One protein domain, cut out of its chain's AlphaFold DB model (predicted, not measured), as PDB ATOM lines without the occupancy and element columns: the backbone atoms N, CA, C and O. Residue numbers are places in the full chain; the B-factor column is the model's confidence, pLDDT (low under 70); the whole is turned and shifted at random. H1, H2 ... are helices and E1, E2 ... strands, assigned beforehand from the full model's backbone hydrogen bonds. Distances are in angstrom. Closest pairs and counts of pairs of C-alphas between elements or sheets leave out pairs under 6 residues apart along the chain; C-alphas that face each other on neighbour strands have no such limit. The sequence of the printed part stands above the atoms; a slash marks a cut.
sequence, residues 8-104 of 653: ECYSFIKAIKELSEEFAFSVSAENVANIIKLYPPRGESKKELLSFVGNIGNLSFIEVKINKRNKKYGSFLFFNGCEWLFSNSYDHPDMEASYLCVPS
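AT A GLANCE: This is residues 8 to 104 of the 653 residues of the protein "ATP-binding cassette domain-containing protein" of Salmonella enterica subsp. enterica serovar Kidderminster (UniProt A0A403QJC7). A strongly twisted sheet of four strands has two helices, H1 and H3, running along its strands on one face, and a third helix, H2, packs on these two away from the sheet, so that the centres of the three helices make a triangle. No named helix is on the other face. The printed part has 97 residues with three named helices and four named strands, which follow along the chain as H1 H2 H3 E1 E2 E3 E4; the sheet runs E1 E4 E2 E3, antiparallel throughout, and the class is mixed, helices and strands. The whole is compact, with a radius of gyration of the C-alphas of 12.9 A, and spans 40 by 30 by 20 A.

HOW THE PARTS SIT: H1, residues 8 to 23, and H2, residues 29 to 38, form a helical hairpin and only just touch, with 3 pairs of C-alphas within 8 A, made by residues 9 to 13 of H1 alone; the closest C-alphas are those of Cys 9 and Ile 36, 6.9 A apart. They run opposite ways at a steep tilt of 45 degrees. H2 and H3, residues 46 to 57, form another helical hairpin, at a shallow tilt of 15 degrees, and touch; their closest C-alphas, of Leu 38 and Leu 49, are 6.6 A apart. Every O i to N i+4 pair is within hydrogen-bond range in H1, H2 and H3. E1, residues 59 to 63, is an edge strand beside E4, residues 97 to 103, with N 60 and O 102 at 2.7 A. E4 is also the neighbour of E2, residues 73 to 79, with N 77 and O 99 at 2.8 A. E2 and E3, residues 84 to 89, form a hairpin, with N 78 and O 85 at 2.8 A. H1 and H3 on the same face of this sheet give two layers, helices over one face of strands. H1 lies over E2 at a height over the sheet of 8.3 A, and H3 only just over E1, with 3 of its C-alphas falling on it, at 6.6 A. H2 is not on the sheet.

IN THESE COORDINATES: H1 begins at C-alpha 8, (108.384, 101.239, 67.455), and is 22.2 A long; H3 is 16.5 A long. E2 measures 17.6 A and E4 18.9 A, ending at C-alpha 103, (100.514, 123.441, 71.112).

THE WHOLE: The C-alphas of Glu 30 and Arg 69, the two farthest apart, are 40.9 A from each other. The printed part has no cut and no long link. Mean pLDDT of the printed part is 70.6; residues 22 to 26, 38 to 47, 57, 65 to 74, 88 to 97 and 104 are under 70.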
ATOM      1  N   GLU A   8     109.413 100.199  67.477       75.38
ATOM      2  CA  GLU A   8     108.384 101.239  67.455       75.38
ATOM      3  C   GLU A   8     108.462 102.203  68.649       75.38
ATOM      4  O   GLU A   8     108.508 103.416  68.451       75.38
ATOM      5  N   CYS A   9     108.506 101.697  69.884       77.25
ATOM      6  CA  CYS A   9     108.546 102.531  71.090       77.25
ATOM      7  C   CYS A   9     109.828 103.377  71.140       77.25
ATOM      8  O   CYS A   9     109.794 104.560  71.485       77.25
ATOM      9  N   TYR A  10     110.957 102.807  70.708       80.81
ATOM     10  CA  TYR A  10     112.216 103.543  70.603       80.81
ATOM     11  C   TYR A  10     112.145 104.664  69.554       80.81
ATOM     12  O   TYR A  10     112.554 105.795  69.833       80.81
ATOM     13  N   SER A  11     111.576 104.383  68.375       80.94
ATOM     14  CA  SER A  11     111.363 105.396  67.330       80.94
ATOM     15  C   SER A  11     110.433 106.525  67.800       80.94
ATOM     16  O   SER A  11     110.715 107.695  67.554       80.94
ATOM     17  N   PHE A  12     109.394 106.202  68.580       82.00
ATOM     18  CA  PHE A  12     108.478 107.182  69.164       82.00
ATOM     19  C   PHE A  12     109.174 108.089  70.181       82.00
ATOM     20  O   PHE A  12     109.053 109.309  70.104       82.00
ATOM     21  N   ILE A  13     109.963 107.521  71.097       81.81
ATOM     22  CA  ILE A  13     110.740 108.299  72.075       81.81
ATOM     23  C   ILE A  13     111.736 109.224  71.364       81.81
ATOM     24  O   ILE A  13     111.921 110.366  71.786       81.81
ATOM     25  N   LYS A  14     112.365 108.762  70.276       83.94
ATOM     26  CA  LYS A  14     113.261 109.590  69.460       83.94
ATOM     27  C   LYS A  14     112.510 110.754  68.806       83.94
ATOM     28  O   LYS A  14     112.935 111.895  68.962       83.94
ATOM     29  N   ALA A  15     111.375 110.483  68.163       81.31
ATOM     30  CA  ALA A  15     110.534 111.515  67.561       81.31
ATOM     31  C   ALA A  15     110.032 112.538  68.600       81.31
ATOM     32  O   ALA A  15     109.987 113.732  68.323       81.31
ATOM     33  N   ILE A  16     109.721 112.101  69.827       80.81
ATOM     34  CA  ILE A  16     109.340 112.993  70.934       80.81
ATOM     35  C   ILE A  16     110.504 113.870  71.386       80.81
ATOM     36  O   ILE A  16     110.284 115.033  71.704       80.81
ATOM     37  N   LYS A  17     111.735 113.348  71.425       81.62
ATOM     38  CA  LYS A  17     112.907 114.172  71.748       81.62
ATOM     39  C   LYS A  17     113.112 115.270  70.708       81.62
ATOM     40  O   LYS A  17     113.303 116.420  71.086       81.62
ATOM     41  N   GLU A  18     112.981 114.946  69.427       80.00
ATOM     42  CA  GLU A  18     113.063 115.937  68.347       80.00
ATOM     43  C   GLU A  18     111.917 116.971  68.436       80.00
ATOM     44  O   GLU A  18     112.159 118.174  68.356       80.00
ATOM     45  N   LEU A  19     110.686 116.530  68.736       77.56
ATOM     46  CA  LEU A  19     109.556 117.419  69.053       77.56
ATOM     47  C   LEU A  19     109.822 118.312  70.273       77.56
ATOM     48  O   LEU A  19     109.397 119.466  70.305       77.56
ATOM     49  N   SER A  20     110.499 117.778  71.290       74.88
ATOM     50  CA  SER A  20     110.823 118.496  72.525       74.88
ATOM     51  C   SER A  20     111.830 119.614  72.303       74.88
ATOM     52  O   SER A  20     111.715 120.668  72.926       74.88
ATOM     53  N   GLU A  21     112.750 119.433  71.355       74.19
ATOM     54  CA  GLU A  21     113.658 120.485  70.904       74.19
ATOM     55  C   GLU A  21     112.918 121.561  70.105       74.19
ATOM     56  O   GLU A  21     113.201 122.747  70.268       74.19
ATOM     57  N   GLU A  22     111.951 121.174  69.267       69.50
ATOM     58  CA  GLU A  22     111.189 122.143  68.478       69.50
ATOM     59  C   GLU A  22     110.251 123.003  69.336       69.50
ATOM     60  O   GLU A  22     110.151 124.212  69.117       69.50
ATOM     61  N   PHE A  23     109.574 122.400  70.314       66.94
ATOM     62  CA  PHE A  23     108.596 123.083  71.166       66.94
ATOM     63  C   PHE A  23     109.123 123.454  72.558       66.94
ATOM     64  O   PHE A  23     108.345 123.928  73.385       66.94
ATOM     65  N   ALA A  24     110.424 123.266  72.802       65.31
ATOM     66  CA  ALA A  24     111.131 123.630  74.030       65.31
ATOM     67  C   ALA A  24     110.492 123.086  75.328       65.31
ATOM     68  O   ALA A  24     110.410 123.794  76.332       65.31
ATOM     69  N   PHE A  25     110.058 121.820  75.333       68.12
ATOM     70  CA  PHE A  25     109.563 121.146  76.544       68.12
ATOM     71  C   PHE A  25     110.532 120.064  77.032       68.12
ATOM     72  O   PHE A  25     111.344 119.543  76.274       68.12
ATOM     73  N   SER A  26     110.472 119.717  78.321       69.56
ATOM     74  CA  SER A  26     111.387 118.733  78.915       69.56
ATOM     75  C   SER A  26     110.789 117.324  78.940       69.56
ATOM     76  O   SER A  26     109.646 117.124  79.355       69.56
ATOM     77  N   VAL A  27     111.578 116.329  78.534       74.69
ATOM     78  CA  VAL A  27     111.213 114.907  78.608       74.69
ATOM     79  C   VAL A  27     112.022 114.262  79.735       74.69
ATOM     80  O   VAL A  27     113.190 113.924  79.553       74.69
ATOM     81  N   SER A  28     111.426 114.127  80.926       78.88
ATOM     82  CA  SER A  28     112.085 113.512  82.088       78.88
ATOM     83  C   SER A  28     112.246 111.992  81.924       78.88
ATOM     84  O   SER A  28     111.514 111.349  81.169       78.88
ATOM     85  N   ALA A  29     113.178 111.386  82.668       76.12
ATOM     86  CA  ALA A  29     113.348 109.928  82.689       76.12
ATOM     87  C   ALA A  29     112.070 109.194  83.153       76.12
ATOM     88  O   ALA A  29     111.768 108.100  82.681       76.12
ATOM     89  N   GLU A  30     111.289 109.832  84.024       79.38
ATOM     90  CA  GLU A  30     109.994 109.342  84.498       79.38
ATOM     91  C   GLU A  30     108.926 109.364  83.389       79.38
ATOM     92  O   GLU A  30     108.200 108.384  83.211       79.38
ATOM     93  N   ASN A  31     108.898 110.417  82.562       79.25
ATOM     94  CA  ASN A  31     108.019 110.500  81.391       79.25
ATOM     95  C   ASN A  31     108.335 109.396  80.377       79.25
ATOM     96  O   ASN A  31     107.422 108.757  79.860       79.25
ATOM     97  N   VAL A  32     109.622 109.125  80.136       76.31
ATOM     98  CA  VAL A  32     110.056 108.022  79.263       76.31
ATOM     99  C   VAL A  32     109.621 106.669  79.832       76.31
ATOM    100  O   VAL A  32     109.090 105.844  79.091       76.31
ATOM    101  N   ALA A  33     109.775 106.443  81.141       74.62
ATOM    102  CA  ALA A  33     109.331 105.208  81.789       74.62
ATOM    103  C   ALA A  33     107.807 105.004  81.688       74.62
ATOM    104  O   ALA A  33     107.349 103.881  81.479       74.62
ATOM    105  N   ASN A  34     107.021 106.079  81.787       74.12
ATOM    106  CA  ASN A  34     105.569 106.031  81.617       74.12
ATOM    107  C   ASN A  34     105.153 105.799  80.159       74.12
ATOM    108  O   ASN A  34     104.252 104.999  79.921       74.12
ATOM    109  N   ILE A  35     105.845 106.405  79.185       75.50
ATOM    110  CA  ILE A  35     105.646 106.100  77.759       75.50
ATOM    111  C   ILE A  35     105.889 104.609  77.510       75.50
ATOM    112  O   ILE A  35     105.048 103.967  76.898       75.50
ATOM    113  N   ILE A  36     106.973 104.032  78.039       73.38
ATOM    114  CA  ILE A  36     107.280 102.599  77.881       73.38
ATOM    115  C   ILE A  36     106.191 101.715  78.515       73.38
ATOM    116  O   ILE A  36     105.805 100.709  77.928       73.38
ATOM    117  N   LYS A  37     105.639 102.090  79.680       72.69
ATOM    118  CA  LYS A  37     104.519 101.358  80.309       72.69
ATOM    119  C   LYS A  37     103.233 101.403  79.481       72.69
ATOM    120  O   LYS A  37     102.485 100.429  79.481       72.69
ATOM    121  N   LEU A  38     102.981 102.518  78.795       68.75
ATOM    122  CA  LEU A  38     101.812 102.716  77.935       68.75
ATOM    123  C   LEU A  38     101.964 102.050  76.551       68.75
ATOM    124  O   LEU A  38     101.006 102.021  75.786       68.75
ATOM    125  N   TYR A  39     103.143 101.510  76.212       66.38
ATOM    126  CA  TYR A  39     103.520 101.158  74.839       66.38
ATOM    127  C   TYR A  39     104.079  99.716  74.730       66.38
ATOM    128  O   TYR A  39     105.271  99.531  74.960       66.38
ATOM    129  N   PRO A  40     103.352  98.692  74.218       58.22
ATOM    130  CA  PRO A  40     101.987  98.193  74.481       58.22
ATOM    131  C   PRO A  40     101.977  96.855  75.301       58.22
ATOM    132  O   PRO A  40     103.023  96.219  75.445       58.22
ATOM    133  N   PRO A  41     100.812  96.337  75.784       48.03
ATOM    134  CA  PRO A  41     100.546  94.897  75.559       48.03
ATOM    135  C   PRO A  41      99.109  94.487  75.162       48.03
ATOM    136  O   PRO A  41      98.894  93.314  74.863       48.03
ATOM    137  N   ARG A  42      98.106  95.376  75.119       41.47
ATOM    138  CA  ARG A  42      96.731  94.990  74.720       41.47
ATOM    139  C   ARG A  42      96.004  96.085  73.947       41.47
ATOM    140  O   ARG A  42      95.194  96.778  74.533       41.47
ATOM    141  N   GLY A  43      96.276  96.206  72.647       46.19
ATOM    142  CA  GLY A  43      95.319  96.662  71.621       46.19
ATOM    143  C   GLY A  43      94.616  98.027  71.741       46.19
ATOM    144  O   GLY A  43      93.963  98.418  70.777       46.19
ATOM    145  N   GLU A  44      94.739  98.781  72.832       44.66
ATOM    146  CA  GLU A  44      94.016 100.036  73.022       44.66
ATOM    147  C   GLU A  44      94.886 101.254  72.685       44.66
ATOM    148  O   GLU A  44      95.842 101.627  73.355       44.66
ATOM    149  N   SER A  45      94.507 101.810  71.532       61.59
ATOM    150  CA  SER A  45      94.472 103.209  71.125       61.59
ATOM    151  C   SER A  45      95.776 104.028  71.239       61.59
ATOM    152  O   SER A  45      96.083 104.682  72.230       61.59
ATOM    153  N   LYS A  46      96.476 104.162  70.098       68.62
ATOM    154  CA  LYS A  46      97.492 105.208  69.819       68.62
ATOM    155  C   LYS A  46      97.073 106.613  70.310       68.62
ATOM    156  O   LYS A  46      97.928 107.457  70.563       68.62
ATOM    157  N   LYS A  47      95.765 106.866  70.457       68.75
ATOM    158  CA  LYS A  47      95.190 108.106  70.995       68.75
ATOM    159  C   LYS A  47      95.554 108.355  72.457       68.75
ATOM    160  O   LYS A  47      95.839 109.498  72.788       68.75
ATOM    161  N   GLU A  48      95.580 107.336  73.314       70.62
ATOM    162  CA  GLU A  48      95.943 107.507  74.729       70.62
ATOM    163  C   GLU A  48      97.412 107.893  74.877       70.62
ATOM    164  O   GLU A  48      97.738 108.846  75.584       70.62
ATOM    165  N   LEU A  49      98.286 107.243  74.111       75.25
ATOM    166  CA  LEU A  49      99.705 107.585  74.025       75.25
ATOM    167  C   LEU A  49      99.930 109.025  73.556       75.25
ATOM    168  O   LEU A  49     100.650 109.783  74.206       75.25
ATOM    169  N   LEU A  50      99.273 109.427  72.467       76.62
ATOM    170  CA  LEU A  50      99.329 110.805  71.977       76.62
ATOM    171  C   LEU A  50      98.723 111.794  72.981       76.62
ATOM    172  O   LEU A  50      99.235 112.899  73.116       76.62
ATOM    173  N   SER A  51      97.680 111.415  73.723       75.62
ATOM    174  CA  SER A  51      97.102 112.263  74.772       75.62
ATOM    175  C   SER A  51      98.050 112.441  75.959       75.62
ATOM    176  O   SER A  51      98.195 113.550  76.462       75.62
ATOM    177  N   PHE A  52      98.766 111.387  76.361       76.88
ATOM    178  CA  PHE A  52      99.740 111.437  77.447       76.88
ATOM    179  C   PHE A  52     100.935 112.321  77.083       76.88
ATOM    180  O   PHE A  52     101.304 113.217  77.840       76.88
ATOM    181  N   VAL A  53     101.496 112.130  75.887       75.44
ATOM    182  CA  VAL A  53     102.562 112.992  75.350       75.44
ATOM    183  C   VAL A  53     102.056 114.420  75.160       75.44
ATOM    184  O   VAL A  53     102.772 115.378  75.449       75.44
ATOM    185  N   GLY A  54     100.799 114.563  74.741       74.94
ATOM    186  CA  GLY A  54     100.102 115.837  74.657       74.94
ATOM    187  C   GLY A  54     100.043 116.549  76.003       74.94
ATOM    188  O   GLY A  54     100.341 117.733  76.072       74.94
ATOM    189  N   ASN A  55      99.762 115.833  77.090       76.75
ATOM    190  CA  ASN A  55      99.737 116.400  78.438       76.75
ATOM    191  C   ASN A  55     101.139 116.756  78.955       76.75
ATOM    192  O   ASN A  55     101.294 117.770  79.626       76.75
ATOM    193  N   ILE A  56     102.168 115.968  78.622       77.81
ATOM    194  CA  ILE A  56     103.561 116.270  78.995       77.81
ATOM    195  C   ILE A  56     104.053 117.549  78.308       77.81
ATOM    196  O   ILE A  56     104.676 118.396  78.943       77.81
ATOM    197  N   GLY A  57     103.817 117.659  77.000       67.94
ATOM    198  CA  GLY A  57     104.321 118.762  76.181       67.94
ATOM    199  C   GLY A  57     103.358 119.938  76.037       67.94
ATOM    200  O   GLY A  57     103.687 120.887  75.331       67.94
ATOM    201  N   ASN A  58     102.159 119.868  76.631       71.38
ATOM    202  CA  ASN A  58     101.021 120.733  76.295       71.38
ATOM    203  C   ASN A  58     100.845 120.858  74.773       71.38
ATOM    204  O   ASN A  58     100.832 121.946  74.189       71.38
ATOM    205  N   LEU A  59     100.742 119.703  74.123       76.62
ATOM    206  CA  LEU A  59     100.532 119.541  72.696       76.62
ATOM    207  C   LEU A  59      99.175 118.886  72.442       76.62
ATOM    208  O   LEU A  59      98.644 118.112  73.234       76.62
ATOM    209  N   SER A  60      98.617 119.189  71.285       73.19
ATOM    210  CA  SER A  60      97.469 118.523  70.699       73.19
ATOM    211  C   SER A  60      97.876 117.963  69.349       73.19
ATOM    212  O   SER A  60      98.486 118.650  68.534       73.19
ATOM    213  N   PHE A  61      97.550 116.698  69.129       78.81
ATOM    214  CA  PHE A  61      97.853 115.998  67.892       78.81
ATOM    215  C   PHE A  61      96.599 116.001  67.031       78.81
ATOM    216  O   PHE A  61      95.628 115.304  67.323       78.81
ATOM    217  N   ILE A  62      96.603 116.826  65.991       73.88
ATOM    218  CA  ILE A  62      95.513 116.884  65.023       73.88
ATOM    219  C   ILE A  62      95.833 115.858  63.950       73.88
ATOM    220  O   ILE A  62      96.836 115.997  63.261       73.88
ATOM    221  N   GLU A  63      95.017 114.818  63.812       76.31
ATOM    222  CA  GLU A  63      95.189 113.863  62.719       76.31
ATOM    223  C   GLU A  63      94.983 114.584  61.386       76.31
ATOM    224  O   GLU A  63      93.976 115.260  61.163       76.31
ATOM    225  N   VAL A  64      95.964 114.463  60.502       70.12
ATOM    226  CA  VAL A  64      95.959 115.123  59.213       70.12
ATOM    227  C   VAL A  64      95.914 114.080  58.107       70.12
ATOM    228  O   VAL A  64      96.679 113.123  58.077       70.12
ATOM    229  N   LYS A  65      94.998 114.281  57.162       63.19
ATOM    230  CA  LYS A  65      94.876 113.475  55.946       63.19
ATOM    231  C   LYS A  65      95.171 114.386  54.751       63.19
ATOM    232  O   LYS A  65      94.258 114.849  54.072       63.19
ATOM    233  N   ILE A  66      96.436 114.787  54.564       55.09
ATOM    234  CA  ILE A  66      96.821 115.708  53.474       55.09
ATOM    235  C   ILE A  66      97.011 114.945  52.162       55.09
ATOM    236  O   ILE A  66      97.615 113.880  52.104       55.09
ATOM    237  N   ASN A  67      96.540 115.570  51.086       52.16
ATOM    238  CA  ASN A  67      96.651 115.090  49.718       52.16
ATOM    239  C   ASN A  67      98.030 115.400  49.084       52.16
ATOM    240  O   ASN A  67      98.618 116.449  49.356       52.16
ATOM    241  N   LYS A  68      98.500 114.535  48.171       52.62
ATOM    242  CA  LYS A  68      99.887 114.438  47.642       52.62
ATOM    243  C   LYS A  68     100.457 115.664  46.896       52.62
ATOM    244  O   LYS A  68     101.564 115.589  46.374       52.62
ATOM    245  N   ARG A  69      99.720 116.771  46.768       46.09
ATOM    246  CA  ARG A  69     100.038 117.820  45.777       46.09
ATOM    247  C   ARG A  69     100.797 119.037  46.303       46.09
ATOM    248  O   ARG A  69     101.452 119.685  45.497       46.09
ATOM    249  N   ASN A  70     100.786 119.316  47.607       48.75
ATOM    250  CA  ASN A  70     101.460 120.500  48.151       48.75
ATOM    251  C   ASN A  70     102.361 120.134  49.331       48.75
ATOM    252  O   ASN A  70     101.864 119.633  50.340       48.75
ATOM    253  N   LYS A  71     103.652 120.484  49.243       53.53
ATOM    254  CA  LYS A  71     104.522 120.549  50.423       53.53
ATOM    255  C   LYS A  71     103.912 121.541  51.404       53.53
ATOM    256  O   LYS A  71     103.779 122.726  51.093       53.53
ATOM    257  N   LYS A  72     103.513 121.052  52.573       61.50
ATOM    258  CA  LYS A  72     103.036 121.895  53.669       61.50
ATOM    259  C   LYS A  72     104.108 121.962  54.743       61.50
ATOM    260  O   LYS A  72     104.754 120.961  55.034       61.50
ATOM    261  N   TYR A  73     104.291 123.146  55.306       59.69
ATOM    262  CA  TYR A  73     105.207 123.374  56.416       59.69
ATOM    263  C   TYR A  73     104.435 123.281  57.729       59.69
ATOM    264  O   TYR A  73     103.323 123.801  57.823       59.69
ATOM    265  N   GLY A  74     105.018 122.606  58.713       65.94
ATOM    266  CA  GLY A  74     104.412 122.356  60.017       65.94
ATOM    267  C   GLY A  74     105.126 121.218  60.736       65.94
ATOM    268  O   GLY A  74     105.862 120.466  60.108       65.94
ATOM    269  N   SER A  75     104.907 121.109  62.038       72.88
ATOM    270  CA  SER A  75     105.484 120.067  62.886       72.88
ATOM    271  C   SER A  75     104.638 118.806  62.781       72.88
ATOM    272  O   SER A  75     103.547 118.736  63.355       72.88
ATOM    273  N   PHE A  76     105.093 117.826  62.009       78.12
ATOM    274  CA  PHE A  76     104.344 116.602  61.765       78.12
ATOM    275  C   PHE A  76     104.993 115.406  62.440       78.12
ATOM    276  O   PHE A  76     106.207 115.220  62.400       78.12
ATOM    277  N   LEU A  77     104.141 114.563  63.009       80.81
ATOM    278  CA  LEU A  77     104.490 113.265  63.542       80.81
ATOM    279  C   LEU A  77     103.823 112.195  62.667       80.81
ATOM    280  O   LEU A  77     102.600 112.151  62.548       80.81
ATOM    281  N   PHE A  78     104.628 111.356  62.033       80.81
ATOM    282  CA  PHE A  78     104.212 110.328  61.088       80.81
ATOM    283  C   PHE A  78     104.377 108.939  61.687       80.81
ATOM    284  O   PHE A  78     105.335 108.692  62.416       80.81
ATOM    285  N   PHE A  79     103.481 108.030  61.324       79.06
ATOM    286  CA  PHE A  79     103.567 106.615  61.649       79.06
ATOM    287  C   PHE A  79     103.455 105.776  60.374       79.06
ATOM    288  O   PHE A  79     102.484 105.921  59.629       79.06
ATOM    289  N   ASN A  80     104.428 104.892  60.142       75.19
ATOM    290  CA  ASN A  80     104.527 104.065  58.930       75.19
ATOM    291  C   ASN A  80     104.256 102.565  59.169       75.19
ATOM    292  O   ASN A  80     104.884 101.715  58.545       75.19
ATOM    293  N   GLY A  81     103.435 102.202  60.155       70.25
ATOM    294  CA  GLY A  81     103.205 100.794  60.516       70.25
ATOM    295  C   GLY A  81     104.242 100.212  61.476       70.25
ATOM    296  O   GLY A  81     103.860  99.497  62.395       70.25
ATOM    297  N   CYS A  82     105.521 100.574  61.324       71.44
ATOM    298  CA  CYS A  82     106.628 100.027  62.131       71.44
ATOM    299  C   CYS A  82     107.468 101.083  62.868       71.44
ATOM    300  O   CYS A  82     108.236 100.741  63.766       71.44
ATOM    301  N   GLU A  83     107.382 102.359  62.481       80.81
ATOM    302  CA  GLU A  83     108.226 103.429  63.027       80.81
ATOM    303  C   GLU A  83     107.484 104.765  63.087       80.81
ATOM    304  O   GLU A  83     106.615 105.056  62.256       80.81
ATOM    305  N   TRP A  84     107.873 105.584  64.066       81.50
ATOM    306  CA  TRP A  84     107.485 106.982  64.189       81.50
ATOM    307  C   TRP A  84     108.583 107.908  63.678       81.50
ATOM    308  O   TRP A  84     109.756 107.743  64.007       81.50
ATOM    309  N   LEU A  85     108.179 108.917  62.911       81.44
ATOM    310  CA  LEU A  85     109.070 109.908  62.319       81.44
ATOM    311  C   LEU A  85     108.541 111.307  62.601       81.44
ATOM    312  O   LEU A  85     107.348 111.568  62.460       81.44
ATOM    313  N   PHE A  86     109.432 112.218  62.959       80.75
ATOM    314  CA  PHE A  86     109.118 113.628  63.100       80.75
ATOM    315  C   PHE A  86     109.716 114.411  61.920       80.75
ATOM    316  O   PHE A  86     110.835 114.141  61.487       80.75
ATOM    317  N   SER A  87     108.952 115.341  61.346       76.44
ATOM    318  CA  SER A  87     109.427 116.201  60.257       76.44
ATOM    319  C   SER A  87     108.701 117.545  60.227       76.44
ATOM    320  O   SER A  87     107.495 117.631  60.456       76.44
ATOM    321  N   ASN A  88     109.440 118.591  59.847       67.69
ATOM    322  CA  ASN A  88     108.952 119.971  59.720       67.69
ATOM    323  C   ASN A  88     108.319 120.273  58.347       67.69
ATOM    324  O   ASN A  88     107.916 121.408  58.051       67.69
ATOM    325  N   SER A  89     108.273 119.266  57.478       64.69
ATOM    326  CA  SER A  89     107.601 119.305  56.188       64.69
ATOM    327  C   SER A  89     106.744 118.063  55.994       64.69
ATOM    328  O   SER A  89     107.121 116.939  56.334       64.69
ATOM    329  N   TYR A  90     105.585 118.268  55.375       63.03
ATOM    330  CA  TYR A  90     104.747 117.188  54.880       63.03
ATOM    331  C   TYR A  90     105.302 116.672  53.547       63.03
ATOM    332  O   TYR A  90     104.773 116.981  52.480       63.03
ATOM    333  N   ASP A  91     106.416 115.942  53.620       62.19
ATOM    334  CA  ASP A  91     107.092 115.319  52.472       62.19
ATOM    335  C   ASP A  91     106.819 113.805  52.368       62.19
ATOM    336  O   ASP A  91     107.274 113.160  51.426       62.19
ATOM    337  N   HIS A  92     106.036 113.242  53.298       61.72
ATOM    338  CA  HIS A  92     105.706 111.816  53.363       61.72
ATOM    339  C   HIS A  92     104.225 111.569  53.025       61.72
ATOM    340  O   HIS A  92     103.383 111.536  53.922       61.72
ATOM    341  N   PRO A  93     103.872 111.418  51.735       54.97
ATOM    342  CA  PRO A  93     102.482 111.268  51.304       54.97
ATOM    343  C   PRO A  93     101.856 109.895  51.607       54.97
ATOM    344  O   PRO A  93     100.649 109.760  51.428       54.97
ATOM    345  N   ASP A  94     102.642 108.902  52.039       59.59
ATOM    346  CA  ASP A  94     102.232 107.495  52.168       59.59
ATOM    347  C   ASP A  94     102.522 106.947  53.580       59.59
ATOM    348  O   ASP A  94     103.278 105.996  53.747       59.59
ATOM    349  N   MET A  95     101.950 107.587  54.606       66.00
ATOM    350  CA  MET A  95     102.056 107.169  56.013       66.00
ATOM    351  C   MET A  95     100.698 106.678  56.525       66.00
ATOM    352  O   MET A  95      99.672 107.279  56.208       66.00
ATOM    353  N   GLU A  96     100.681 105.611  57.332       66.25
ATOM    354  CA  GLU A  96      99.446 105.051  57.909       66.25
ATOM    355  C   GLU A  96      98.701 106.056  58.793       66.25
ATOM    356  O   GLU A  96      97.471 106.079  58.814       66.25
ATOM    357  N   ALA A  97      99.440 106.887  59.530       69.62
ATOM    358  CA  ALA A  97      98.881 108.006  60.272       69.62
ATOM    359  C   ALA A  97      99.834 109.199  60.234       69.62
ATOM    360  O   ALA A  97     101.055 109.043  60.290       69.62
ATOM    361  N   SER A  98      99.274 110.403  60.166       77.12
ATOM    362  CA  SER A  98     100.044 111.635  60.284       77.12
ATOM    363  C   SER A  98      99.326 112.611  61.202       77.12
ATOM    364  O   SER A  98      98.107 112.762  61.130       77.12
ATOM    365  N   TYR A  99     100.080 113.253  62.082       78.38
ATOM    366  CA  TYR A  99      99.561 114.155  63.095       78.38
ATOM    367  C   TYR A  99     100.277 115.493  62.992       78.38
ATOM    368  O   TYR A  99     101.500 115.552  63.070       78.38
ATOM    369  N   LEU A 100      99.524 116.577  62.835       77.94
ATOM    370  CA  LEU A 100     100.034 117.925  63.038       77.94
ATOM    371  C   LEU A 100     100.081 118.188  64.540       77.94
ATOM    372  O   LEU A 100      99.059 118.140  65.227       77.94
ATOM    373  N   CYS A 101     101.278 118.466  65.033       77.31
ATOM    374  CA  CYS A 101     101.521 118.791  66.426       77.31
ATOM    375  C   CYS A 101     101.233 120.278  66.625       77.31
ATOM    376  O   CYS A 101     101.936 121.134  66.092       77.31
ATOM    377  N   VAL A 102     100.173 120.582  67.369       73.50
ATOM    378  CA  VAL A 102      99.745 121.947  67.672       73.50
ATOM    379  C   VAL A 102      99.808 122.160  69.174       73.50
ATOM    380  O   VAL A 102      99.162 121.416  69.907       73.50
ATOM    381  N   PRO A 103     100.513 123.170  69.680       70.25
ATOM    382  CA  PRO A 103     100.514 123.441  71.112       70.25
ATOM    383  C   PRO A 103      99.127 123.819  71.668       70.25
ATOM    384  O   PRO A 103      98.345 124.506  71.013       70.25
ATOM    385  N   SER A 104      98.831 123.375  72.891       66.25
ATOM    386  CA  SER A 104      97.517 123.465  73.547       66.25
ATOM    387  C   SER A 104      97.392 124.559  74.617       66.25
ATOM    388  O   SER A 104      96.296 124.765  75.139       66.25
TER     389      SER A 104